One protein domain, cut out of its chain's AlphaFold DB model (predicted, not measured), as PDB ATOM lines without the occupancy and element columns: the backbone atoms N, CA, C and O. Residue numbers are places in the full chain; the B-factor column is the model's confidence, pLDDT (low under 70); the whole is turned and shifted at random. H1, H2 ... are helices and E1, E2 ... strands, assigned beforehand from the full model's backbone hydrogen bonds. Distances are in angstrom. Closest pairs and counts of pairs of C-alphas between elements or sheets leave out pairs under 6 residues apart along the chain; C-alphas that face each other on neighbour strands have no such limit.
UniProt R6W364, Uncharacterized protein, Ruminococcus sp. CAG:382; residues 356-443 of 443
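Overview. This is residues 356 to 443 of the 443 residues of an uncharacterized protein of Ruminococcus sp. CAG:382 (UniProt R6W364). This is a long, thin and loosely built model: H2 and H3 follow each other along its length with a corner between them, and the two-stranded ribbon E3 E4 runs back alongside, its strand E3 next to H2. The short H1 is beside H2 toward one end of the length, and the small strand hairpin E1 E2 makes the other end. The printed part has 88 residues, in the order H1, H2, H3, E1, E2, E3, E4, and its class is mixed, helices and strands. Each of its two sheets, E1 - E2 and E3 - E4, is an antiparallel pair. The whole is loose, with a radius of gyration of the C-alphas of 16.6 A, and its outline is a rod spanning 53 by 24 by 19 A.

Along the chain. Find C-alpha 356 at (36.848, -34.359, 28.273), where H1 begins; it holds residues 356 to 361. H2, residues 375 to 390, is the longest helix and runs 22.2 A from C-alpha 375 at (23.277, -26.449, 18.805). H3 follows at residues 395 to 403, 12.2 A long. Look next for the short strands E1, residues 407 to 409, 6.5 A, and E2, residues 415 to 417, 6.9 A. E3, residues 421 to 427, runs 17.8 A, and E4, residues 437 to 442, runs 16.3 A to C-alpha 442 at (19.802, -55.254, 16.973).

Arrangement. Start at H1 and H2, a helical hairpin: they only just touch, with 3 pairs of C-alphas within 8 A, the closest Ile 359 and Ile 381 at 7.4 A. They run opposite ways at a steep tilt of 38 degrees. H2 and H3 touch only at the corner, where the C-alphas of Thr 390 and Ala 397 are closest, 5.8 A apart. In H1, H2 and H3 every O i to N i+4 pair is within hydrogen-bond range. E1 and E2 form an antiparallel hairpin, with N 408 and O 416 within hydrogen-bond range at 2.8 A. E3 and E4 form another, with N 424 and O 439 at 3.0 A and N 439 and O 424 at 2.8 A. The closest C-alphas of H2 and E3 are those of Asn 382 and Phe 426, 5.7 A apart. H1 and E3 are apart, and so are H3 and E4.

Size, cuts and confidence. Look at Gly 363 and Asn 412 for the two C-alphas farthest apart, 54.5 A. The printed part has no cut, and residue 443 is the chain's last. The link from H1 to H2, residues 362 to 374, is long; the link from E3 to E4 is short but not tight. The mean pLDDT of the printed part is 94.2, and no printed residue is under 70.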
ATOM      1  N   ASP A 356      36.324 -35.247  27.238       97.56
ATOM      2  CA  ASP A 356      36.848 -34.359  28.273       97.56
ATOM      3  C   ASP A 356      37.799 -33.331  27.651       97.56
ATOM      4  O   ASP A 356      37.623 -32.128  27.829       97.56
ATOM      5  N   SER A 357      38.747 -33.807  26.838       98.00
ATOM      6  CA  SER A 357      39.731 -32.960  26.159       98.00
ATOM      7  C   SER A 357      39.073 -31.975  25.192       98.00
ATOM      8  O   SER A 357      39.422 -30.794  25.181       98.00
ATOM      9  N   TYR A 358      38.101 -32.436  24.399       98.12
ATOM     10  CA  TYR A 358      37.388 -31.575  23.459       98.12
ATOM     11  C   TYR A 358      36.580 -30.494  24.184       98.12
ATOM     12  O   TYR A 358      36.726 -29.313  23.876       98.12
ATOM     13  N   ILE A 359      35.792 -30.865  25.194       97.69
ATOM     14  CA  ILE A 359      34.980 -29.928  25.981       97.69
ATOM     15  C   ILE A 359      35.868 -28.899  26.686       97.69
ATOM     16  O   ILE A 359      35.587 -27.702  26.621       97.69
ATOM     17  N   SER A 360      36.971 -29.332  27.300       97.19
ATOM     18  CA  SER A 360      37.923 -28.421  27.937       97.19
ATOM     19  C   SER A 360      38.606 -27.482  26.940       97.19
ATOM     20  O   SER A 360      38.825 -26.320  27.275       97.19
ATOM     21  N   SER A 361      38.871 -27.919  25.702       97.81
ATOM     22  CA  SER A 361      39.429 -27.043  24.655       97.81
ATOM     23  C   SER A 361      38.496 -25.894  24.253       97.81
ATOM     24  O   SER A 361      38.959 -24.853  23.792       97.81
ATOM     25  N   LEU A 362      37.189 -26.057  24.477       97.31
ATOM     26  CA  LEU A 362      36.172 -25.023  24.271       97.31
ATOM     27  C   LEU A 362      35.977 -24.126  25.510       97.31
ATOM     28  O   LEU A 362      35.081 -23.286  25.522       97.31
ATOM     29  N   GLY A 363      36.768 -24.325  26.571       95.06
ATOM     30  CA  GLY A 363      36.589 -23.663  27.865       95.06
ATOM     31  C   GLY A 363      35.447 -24.242  28.712       95.06
ATOM     32  O   GLY A 363      35.037 -23.621  29.691       95.06
ATOM     33  N   GLY A 364      34.914 -25.413  28.351       93.38
ATOM     34  CA  GLY A 364      33.839 -26.079  29.083       93.38
ATOM     35  C   GLY A 364      34.325 -26.856  30.307       93.38
ATOM     36  O   GLY A 364      35.426 -27.409  30.331       93.38
ATOM     37  N   ASN A 365      33.462 -26.957  31.320       91.88
ATOM     38  CA  ASN A 365      33.682 -27.802  32.491       91.88
ATOM     39  C   ASN A 365      33.051 -29.185  32.265       91.88
ATOM     40  O   ASN A 365      31.847 -29.303  32.071       91.88
ATOM     41  N   THR A 366      33.833 -30.259  32.330       92.88
ATOM     42  CA  THR A 366      33.354 -31.626  32.047       92.88
ATOM     43  C   THR A 366      32.361 -32.164  33.086       92.88
ATOM     44  O   THR A 366      31.645 -33.133  32.806       92.88
ATOM     45  N   LEU A 367      32.286 -31.528  34.263       88.88
ATOM     46  CA  LEU A 367      31.306 -31.816  35.312       88.88
ATOM     47  C   LEU A 367      29.938 -31.186  35.043       88.88
ATOM     48  O   LEU A 367      28.956 -31.699  35.575       88.88
ATOM     49  N   ASN A 368      29.893 -30.108  34.254       90.44
ATOM     50  CA  ASN A 368      28.707 -29.522  33.633       90.44
ATOM     51  C   ASN A 368      29.147 -28.479  32.591       90.44
ATOM     52  O   ASN A 368      29.660 -27.418  32.958       90.44
ATOM     53  N   TYR A 369      28.953 -28.755  31.304       92.62
ATOM     54  CA  TYR A 369      29.395 -27.859  30.231       92.62
ATOM     55  C   TYR A 369      28.259 -26.993  29.670       92.62
ATOM     56  O   TYR A 369      28.415 -26.404  28.604       92.62
ATOM     57  N   TYR A 370      27.125 -26.876  30.371       91.50
ATOM     58  CA  TYR A 370      25.938 -26.164  29.884       91.50
ATOM     59  C   TYR A 370      26.225 -24.724  29.436       91.50
ATOM     60  O   TYR A 370      25.658 -24.262  28.450       91.50
ATOM     61  N   SER A 371      27.156 -24.030  30.101       90.44
ATOM     62  CA  SER A 371      27.523 -22.641  29.789       90.44
ATOM     63  C   SER A 371      28.080 -22.429  28.378       90.44
ATOM     64  O   SER A 371      28.026 -21.309  27.877       90.44
ATOM     65  N   ILE A 372      28.610 -23.476  27.740       94.00
ATOM     66  CA  ILE A 372      29.149 -23.416  26.374       94.00
ATOM     67  C   ILE A 372      28.213 -24.060  25.343       94.00
ATOM     68  O   ILE A 372      28.545 -24.120  24.157       94.00
ATOM     69  N   VAL A 373      27.059 -24.586  25.769       94.69
ATOM     70  CA  VAL A 373      26.164 -25.338  24.887       94.69
ATOM     71  C   VAL A 373      25.487 -24.401  23.896       94.69
ATOM     72  O   VAL A 373      24.746 -23.487  24.241       94.69
ATOM     73  N   THR A 374      25.704 -24.703  22.623       96.81
ATOM     74  CA  THR A 374      24.920 -24.219  21.488       96.81
ATOM     75  C   THR A 374      24.580 -25.424  20.611       96.81
ATOM     76  O   THR A 374      25.293 -26.431  20.681       96.81
ATOM     77  N   PRO A 375      23.574 -25.347  19.720       96.69
ATOM     78  CA  PRO A 375      23.277 -26.449  18.805       96.69
ATOM     79  C   PRO A 375      24.487 -26.899  17.970       96.69
ATOM     80  O   PRO A 375      24.602 -28.069  17.622       96.69
ATOM     81  N   ALA A 376      25.407 -25.984  17.642       97.62
ATOM     82  CA  ALA A 376      26.636 -26.319  16.927       97.62
ATOM     83  C   ALA A 376      27.647 -27.058  17.821       97.62
ATOM     84  O   ALA A 376      28.204 -28.069  17.401       97.62
ATOM     85  N   VAL A 377      27.851 -26.585  19.055       96.94
ATOM     86  CA  VAL A 377      28.747 -27.231  20.029       96.94
ATOM     87  C   VAL A 377      28.252 -28.631  20.376       96.94
ATOM     88  O   VAL A 377      29.039 -29.571  20.346       96.94
ATOM     89  N   GLU A 378      26.956 -28.799  20.631       96.12
ATOM     90  CA  GLU A 378      26.374 -30.103  20.957       96.12
ATOM     91  C   GLU A 378      26.514 -31.098  19.798       96.12
ATOM     92  O   GLU A 378      26.962 -32.223  20.011       96.12
ATOM     93  N   ARG A 379      26.244 -30.671  18.554       97.00
ATOM     94  CA  ARG A 379      26.500 -31.505  17.366       97.00
ATOM     95  C   ARG A 379      27.961 -31.938  17.266       97.00
ATOM     96  O   ARG A 379      28.224 -33.101  16.976       97.00
ATOM     97  N   ASN A 380      28.904 -31.034  17.528       98.06
ATOM     98  CA  ASN A 380      30.325 -31.366  17.464       98.06
ATOM     99  C   ASN A 380      30.756 -32.308  18.597       98.06
ATOM    100  O   ASN A 380      31.510 -33.243  18.344       98.06
ATOM    101  N   ILE A 381      30.260 -32.106  19.824       97.88
ATOM    102  CA  ILE A 381      30.495 -33.019  20.954       97.88
ATOM    103  C   ILE A 381      29.974 -34.418  20.610       97.88
ATOM    104  O   ILE A 381      30.703 -35.393  20.774       97.88
ATOM    105  N   ASN A 382      28.756 -34.521  20.072       97.38
ATOM    106  CA  ASN A 382      28.172 -35.803  19.677       97.38
ATOM    107  C   ASN A 382      28.977 -36.472  18.549       97.38
ATOM    108  O   ASN A 382      29.205 -37.676  18.605       97.38
ATOM    109  N   ALA A 383      29.499 -35.704  17.586       98.06
ATOM    110  CA  ALA A 383      30.374 -36.228  16.534       98.06
ATOM    111  C   ALA A 383      31.728 -36.731  17.079       98.06
ATOM    112  O   ALA A 383      32.225 -37.774  16.650       98.06
ATOM    113  N   VAL A 384      32.328 -36.023  18.045       98.00
ATOM    114  CA  VAL A 384      33.533 -36.491  18.754       98.00
ATOM    115  C   VAL A 384      33.228 -37.772  19.526       98.00
ATOM    116  O   VAL A 384      34.027 -38.710  19.486       98.00
ATOM    117  N   PHE A 385      32.071 -37.832  20.187       97.75
ATOM    118  CA  PHE A 385      31.642 -39.004  20.937       97.75
ATOM    119  C   PHE A 385      31.485 -40.219  20.015       97.75
ATOM    120  O   PHE A 385      32.104 -41.259  20.249       97.75
ATOM    121  N   GLU A 386      30.728 -40.069  18.930       97.31
ATOM    122  CA  GLU A 386      30.521 -41.109  17.925       97.31
ATOM    123  C   GLU A 386      31.850 -41.605  17.360       97.31
ATOM    124  O   GLU A 386      32.119 -42.808  17.382       97.31
ATOM    125  N   LYS A 387      32.730 -40.692  16.931       97.19
ATOM    126  CA  LYS A 387      34.052 -41.047  16.404       97.19
ATOM    127  C   LYS A 387      34.876 -41.837  17.420       97.19
ATOM    128  O   LYS A 387      35.531 -42.804  17.046       97.19
ATOM    129  N   ALA A 388      34.864 -41.436  18.690       96.62
ATOM    130  CA  ALA A 388      35.634 -42.104  19.735       96.62
ATOM    131  C   ALA A 388      35.072 -43.496  20.079       96.62
ATOM    132  O   ALA A 388      35.842 -44.437  20.269       96.62
ATOM    133  N   MET A 389      33.746 -43.654  20.110       96.25
ATOM    134  CA  MET A 389      33.092 -44.945  20.362       96.25
ATOM    135  C   MET A 389      33.215 -45.915  19.183       96.25
ATOM    136  O   MET A 389      33.349 -47.118  19.383       96.25
ATOM    137  N   THR A 390      33.198 -45.409  17.953       94.75
ATOM    138  CA  THR A 390      33.226 -46.233  16.730       94.75
ATOM    139  C   THR A 390      34.622 -46.389  16.128       94.75
ATOM    140  O   THR A 390      34.787 -47.083  15.124       94.75
ATOM    141  N   ALA A 391      35.647 -45.787  16.744       94.56
ATOM    142  CA  ALA A 391      37.026 -45.875  16.283       94.56
ATOM    143  C   ALA A 391      37.463 -47.338  16.110       94.56
ATOM    144  O   ALA A 391      37.412 -48.143  17.046       94.56
ATOM    145  N   SER A 392      37.940 -47.674  14.908       91.12
ATOM    146  CA  SER A 392      38.479 -49.003  14.621       91.12
ATOM    147  C   SER A 392      39.626 -49.326  15.583       91.12
ATOM    148  O   SER A 392      40.548 -48.531  15.755       91.12
ATOM    149  N   GLY A 393      39.548 -50.482  16.243       87.62
ATOM    150  CA  GLY A 393      40.509 -50.899  17.269       87.62
ATOM    151  C   GLY A 393      40.257 -50.333  18.673       87.62
ATOM    152  O   GLY A 393      40.872 -50.815  19.623       87.62
ATOM    153  N   GLY A 394      39.327 -49.386  18.838       89.94
ATOM    154  CA  GLY A 394      38.890 -48.894  20.144       89.94
ATOM    155  C   GLY A 394      38.156 -49.962  20.965       89.94
ATOM    156  O   GLY A 394      37.654 -50.950  20.424       89.94
ATOM    157  N   PHE A 395      38.073 -49.762  22.285       89.62
ATOM    158  CA  PHE A 395      37.443 -50.718  23.207       89.62
ATOM    159  C   PHE A 395      36.049 -51.144  22.751       89.62
ATOM    160  O   PHE A 395      35.794 -52.339  22.628       89.62
ATOM    161  N   CYS A 396      35.182 -50.175  22.456       92.94
ATOM    162  CA  CYS A 396      33.800 -50.439  22.083       92.94
ATOM    163  C   CYS A 396      33.699 -51.254  20.781       92.94
ATOM    164  O   CYS A 396      33.046 -52.293  20.770       92.94
ATOM    165  N   ALA A 397      34.421 -50.870  19.722       93.06
ATOM    166  CA  ALA A 397      34.437 -51.618  18.463       93.06
ATOM    167  C   ALA A 397      34.935 -53.067  18.637       93.06
ATOM    168  O   ALA A 397      34.388 -53.999  18.046       93.06
ATOM    169  N   ARG A 398      35.964 -53.284  19.470       93.00
ATOM    170  CA  ARG A 398      36.459 -54.639  19.763       93.00
ATOM    171  C   ARG A 398      35.472 -55.457  20.599       93.00
ATOM    172  O   ARG A 398      35.334 -56.644  20.331       93.00
ATOM    173  N   ILE A 399      34.805 -54.840  21.578       92.50
ATOM    174  CA  ILE A 399      33.754 -55.472  22.393       92.50
ATOM    175  C   ILE A 399      32.615 -55.933  21.495       92.50
ATOM    176  O   ILE A 399      32.279 -57.113  21.508       92.50
ATOM    177  N   THR A 400      32.065 -55.032  20.679       93.94
ATOM    178  CA  THR A 400      30.971 -55.344  19.755       93.94
ATOM    179  C   THR A 400      31.354 -56.497  18.834       93.94
ATOM    180  O   THR A 400      30.639 -57.490  18.765       93.94
ATOM    181  N   LYS A 401      32.545 -56.446  18.227       93.69
ATOM    182  CA  LYS A 401      33.037 -57.527  17.363       93.69
ATOM    183  C   LYS A 401      33.226 -58.858  18.101       93.69
ATOM    184  O   LYS A 401      33.098 -59.912  17.484       93.69
ATOM    185  N   ALA A 402      33.606 -58.833  19.376       93.62
ATOM    186  CA  ALA A 402      33.743 -60.043  20.179       93.62
ATOM    187  C   ALA A 402      32.368 -60.631  20.539       93.62
ATOM    188  O   ALA A 402      32.180 -61.840  20.406       93.62
ATOM    189  N   LEU A 403      31.396 -59.788  20.899       93.69
ATOM    190  CA  LEU A 403      30.009 -60.195  21.136       93.69
ATOM    191  C   LEU A 403      29.368 -60.782  19.873       93.69
ATOM    192  O   LEU A 403      28.845 -61.879  19.930       93.69
ATOM    193  N   GLU A 404      29.506 -60.144  18.710       94.56
ATOM    194  CA  GLU A 404      28.952 -60.638  17.432       94.56
ATOM    195  C   GLU A 404      29.552 -61.974  16.957       94.56
ATOM    196  O   GLU A 404      28.991 -62.650  16.099       94.56
ATOM    197  N   LYS A 405      30.708 -62.368  17.501       93.75
ATOM    198  CA  LYS A 405      31.328 -63.685  17.268       93.75
ATOM    199  C   LYS A 405      30.932 -64.735  18.304       93.75
ATOM    200  O   LYS A 405      31.390 -65.872  18.215       93.75
ATOM    201  N   SER A 406      30.173 -64.328  19.308       93.75
ATOM    202  CA  SER A 406      29.774 -65.150  20.439       93.75
ATOM    203  C   SER A 406      28.406 -65.793  20.201       93.75
ATOM    204  O   SER A 406      27.718 -65.519  19.213       93.75
ATOM    205  N   SER A 407      28.008 -66.663  21.120       92.25
ATOM    206  CA  SER A 407      26.669 -67.228  21.198       92.25
ATOM    207  C   SER A 407      25.774 -66.336  22.053       92.25
ATOM    208  O   SER A 407      26.224 -65.777  23.042       92.25
ATOM    209  N   LEU A 408      24.488 -66.263  21.737       92.94
ATOM    210  CA  LEU A 408      23.444 -65.776  22.631       92.94
ATOM    211  C   LEU A 408      22.689 -66.973  23.218       92.94
ATOM    212  O   LEU A 408      22.394 -67.930  22.500       92.94
ATOM    213  N   ILE A 409      22.346 -66.913  24.505       92.06
ATOM    214  CA  ILE A 409      21.500 -67.928  25.139       92.06
ATOM    215  C   ILE A 409      20.025 -67.561  25.006       92.06
ATOM    216  O   ILE A 409      19.568 -66.505  25.458       92.06
ATOM    217  N   ALA A 410      19.296 -68.456  24.348       90.38
ATOM    218  CA  ALA A 410      17.863 -68.384  24.111       90.38
ATOM    219  C   ALA A 410      17.120 -69.436  24.953       90.38
ATOM    220  O   ALA A 410      17.707 -70.110  25.804       90.38
ATOM    221  N   GLU A 411      15.819 -69.567  24.701       89.00
ATOM    222  CA  GLU A 411      14.939 -70.565  25.315       89.00
ATOM    223  C   GLU A 411      15.555 -71.972  25.364       89.00
ATOM    224  O   GLU A 411      16.292 -72.388  24.459       89.00
ATOM    225  N   ASN A 412      15.245 -72.708  26.437       86.31
ATOM    226  CA  ASN A 412      15.792 -74.037  26.721       86.31
ATOM    227  C   ASN A 412      17.329 -74.065  26.767       86.31
ATOM    228  O   ASN A 412      17.950 -75.069  26.421       86.31
ATOM    229  N   MET A 413      17.946 -72.944  27.159       87.69
ATOM    230  CA  MET A 413      19.399 -72.781  27.257       87.69
ATOM    231  C   MET A 413      20.144 -73.032  25.936       87.69
ATOM    232  O   MET A 413      21.343 -73.324  25.919       87.69
ATOM    233  N   ARG A 414      19.447 -72.898  24.801       90.31
ATOM    234  CA  ARG A 414      20.030 -73.135  23.482       90.31
ATOM    235  C   ARG A 414      20.953 -71.984  23.086       90.31
ATOM    236  O   ARG A 414      20.578 -70.816  23.173       90.31
ATOM    237  N   LYS A 415      22.124 -72.331  22.547       91.19
ATOM    238  CA  LYS A 415      23.038 -71.382  21.900       91.19
ATOM    239  C   LYS A 415      22.509 -71.000  20.514       91.19
ATOM    240  O   LYS A 415      22.312 -71.865  19.662       91.19
ATOM    241  N   THR A 416      22.300 -69.712  20.285       92.31
ATOM    242  CA  THR A 416      22.069 -69.114  18.962       92.31
ATOM    243  C   THR A 416      23.216 -68.168  18.627       92.31
ATOM    244  O   THR A 416      24.006 -67.829  19.502       92.31
ATOM    245  N   ALA A 417      23.334 -67.718  17.379       94.44
ATOM    246  CA  ALA A 417      24.295 -66.664  17.059       94.44
ATOM    247  C   ALA A 417      23.931 -65.373  17.810       94.44
ATOM    248  O   ALA A 417      22.748 -65.036  17.922       94.44
ATOM    249  N   PHE A 418      24.934 -64.661  18.326       95.88
ATOM    250  CA  PHE A 418      24.719 -63.311  18.828       95.88
ATOM    251  C   PHE A 418      24.404 -62.382  17.642       95.88
ATOM    252  O   PHE A 418      25.114 -62.429  16.632       95.88
ATOM    253  N   PRO A 419      23.337 -61.570  17.713       96.12
ATOM    254  CA  PRO A 419      22.925 -60.737  16.590       96.12
ATOM    255  C   PRO A 419      23.909 -59.593  16.349       96.12
ATOM    256  O   PRO A 419      24.678 -59.205  17.233       96.12
ATOM    257  N   LYS A 420      23.852 -59.006  15.153       96.50
ATOM    258  CA  LYS A 420      24.662 -57.828  14.848       96.50
ATOM    259  C   LYS A 420      24.102 -56.626  15.602       96.50
ATOM    260  O   LYS A 420      22.883 -56.471  15.709       96.50
ATOM    261  N   VAL A 421      24.981 -55.757  16.105       96.69
ATOM    262  CA  VAL A 421      24.556 -54.549  16.821       96.69
ATOM    263  C   VAL A 421      25.185 -53.290  16.252       96.69
ATOM    264  O   VAL A 421      26.361 -53.242  15.902       96.69
ATOM    265  N   THR A 422      24.381 -52.236  16.161       96.44
ATOM    266  CA  THR A 422      24.832 -50.914  15.713       96.44
ATOM    267  C   THR A 422      24.551 -49.889  16.798       96.44
ATOM    268  O   THR A 422      23.438 -49.831  17.322       96.44
ATOM    269  N   LEU A 423      25.569 -49.090  17.124       97.12
ATOM    270  CA  LEU A 423      25.480 -48.004  18.096       97.12
ATOM    271  C   LEU A 423      25.302 -46.674  17.366       97.12
ATOM    272  O   LEU A 423      26.095 -46.355  16.481       97.12
ATOM    273  N   THR A 424      24.286 -45.903  17.739       97.25
ATOM    274  CA  THR A 424      23.983 -44.587  17.150       97.25
ATOM    275  C   THR A 424      23.491 -43.612  18.221       97.25
ATOM    276  O   THR A 424      23.484 -43.929  19.409       97.25
ATOM    277  N   GLY A 425      23.109 -42.388  17.837       96.44
ATOM    278  CA  GLY A 425      22.417 -41.465  18.746       96.44
ATOM    279  C   GLY A 425      23.241 -41.037  19.966       96.44
ATOM    280  O   GLY A 425      22.682 -40.804  21.040       96.44
ATOM    281  N   PHE A 426      24.566 -40.968  19.826       97.31
ATOM    282  CA  PHE A 426      25.495 -40.646  20.908       97.31
ATOM    283  C   PHE A 426      25.203 -39.273  21.515       97.31
ATOM    284  O   PHE A 426      25.158 -38.267  20.808       97.31
ATOM    285  N   ARG A 427      25.009 -39.242  22.834       95.81
ATOM    286  CA  ARG A 427      24.637 -38.039  23.585       95.81
ATOM    287  C   ARG A 427      25.117 -38.115  25.029       95.81
ATOM    288  O   ARG A 427      25.225 -39.194  25.611       95.81
ATOM    289  N   LEU A 428      25.378 -36.952  25.612       94.75
ATOM    290  CA  LEU A 428      25.803 -36.803  27.001       94.75
ATOM    291  C   LEU A 428      24.643 -36.245  27.840       94.75
ATOM    292  O   LEU A 428      24.276 -35.076  27.691       94.75
ATOM    293  N   PRO A 429      24.035 -37.067  28.709       89.62
ATOM    294  CA  PRO A 429      22.977 -36.621  29.601       89.62
ATOM    295  C   PRO A 429      23.434 -35.471  30.517       89.62
ATOM    296  O   PRO A 429      24.587 -35.415  30.942       89.62
ATOM    297  N   TRP A 430      22.512 -34.562  30.859       85.88
ATOM    298  CA  TRP A 430      22.715 -33.482  31.848       85.88
ATOM    299  C   TRP A 430      23.866 -32.509  31.547       85.88
ATOM    300  O   TRP A 430      24.258 -31.741  32.426       85.88
ATOM    301  N   TYR A 431      24.406 -32.535  30.326       91.06
ATOM    302  CA  TYR A 431      25.605 -31.796  29.935       91.06
ATOM    303  C   TYR A 431      26.835 -32.173  30.769       91.06
ATOM    304  O   TYR A 431      27.615 -31.309  31.168       91.06
ATOM    305  N   ARG A 432      27.009 -33.469  31.061       91.44
ATOM    306  CA  ARG A 432      28.130 -34.003  31.848       91.44
ATOM    307  C   ARG A 432      28.809 -35.139  31.103       91.44
ATOM    308  O   ARG A 432      28.176 -35.897  30.384       91.44
ATOM    309  N   THR A 433      30.105 -35.295  31.334       93.94
ATOM    310  CA  THR A 433      30.892 -36.435  30.824       93.94
ATOM    311  C   THR A 433      30.903 -37.620  31.793       93.94
ATOM    312  O   THR A 433      31.673 -38.565  31.635       93.94
ATOM    313  N   PHE A 434      30.130 -37.557  32.880       90.19
ATOM    314  CA  PHE A 434      30.069 -38.665  33.824       90.19
ATOM    315  C   PHE A 434      29.208 -39.794  33.251       90.19
ATOM    316  O   PHE A 434      29.632 -40.948  33.273       90.19
ATOM    317  N   GLU A 435      28.049 -39.473  32.690       89.06
ATOM    318  CA  GLU A 435      27.135 -40.420  32.064       89.06
ATOM    319  C   GLU A 435      27.224 -40.384  30.530       89.06
ATOM    320  O   GLU A 435      27.605 -39.386  29.924       89.06
ATOM    321  N   ALA A 436      26.820 -41.482  29.894       93.94
ATOM    322  CA  ALA A 436      26.737 -41.616  28.445       93.94
ATOM    323  C   ALA A 436      25.398 -42.238  28.054       93.94
ATOM    324  O   ALA A 436      24.908 -43.139  28.737       93.94
ATOM    325  N   ALA A 437      24.846 -41.797  26.927       95.25
ATOM    326  CA  ALA A 437      23.703 -42.430  26.290       95.25
ATOM    327  C   ALA A 437      23.950 -42.593  24.786       95.25
ATOM    328  O   ALA A 437      24.606 -41.774  24.142       95.25
ATOM    329  N   PHE A 438      23.436 -43.688  24.247       97.06
ATOM    330  CA  PHE A 438      23.486 -44.060  22.839       97.06
ATOM    331  C   PHE A 438      22.402 -45.107  22.596       97.06
ATOM    332  O   PHE A 438      21.963 -45.791  23.525       97.06
ATOM    333  N   ASP A 439      21.966 -45.216  21.353       97.38
ATOM    334  CA  ASP A 439      20.937 -46.154  20.935       97.38
ATOM    335  C   ASP A 439      21.595 -47.432  20.405       97.38
ATOM    336  O   ASP A 439      22.681 -47.391  19.822       97.38
ATOM    337  N   ILE A 440      20.948 -48.575  20.642       97.75
ATOM    338  CA  ILE A 440      21.443 -49.897  20.246       97.75
ATOM    339  C   ILE A 440      20.391 -50.566  19.366       97.75
ATOM    340  O   ILE A 440      19.335 -51.009  19.839       97.75
ATOM    341  N   THR A 441      20.708 -50.670  18.080       97.69
ATOM    342  CA  THR A 441      19.911 -51.421  17.107       97.69
ATOM    343  C   THR A 441      20.441 -52.842  17.011       97.69
ATOM    344  O   THR A 441      21.645 -53.037  16.863       97.69
ATOM    345  N   VAL A 442      19.534 -53.815  17.093       97.44
ATOM    346  CA  VAL A 442      19.802 -55.254  16.973       97.44
ATOM    347  C   VAL A 442      19.231 -55.719  15.638       97.44
ATOM    348  O   VAL A 442      18.082 -55.387  15.340       97.44
ATOM    349  N   SER A 443      20.031 -56.426  14.839       92.12
ATOM    350  CA  SER A 443      19.693 -56.848  13.471       92.12
ATOM    351  C   SER A 443      20.069 -58.290  13.186       92.12
ATOM    352  O   SER A 443      21.185 -58.675  13.621       92.12
TER     353      SER A 443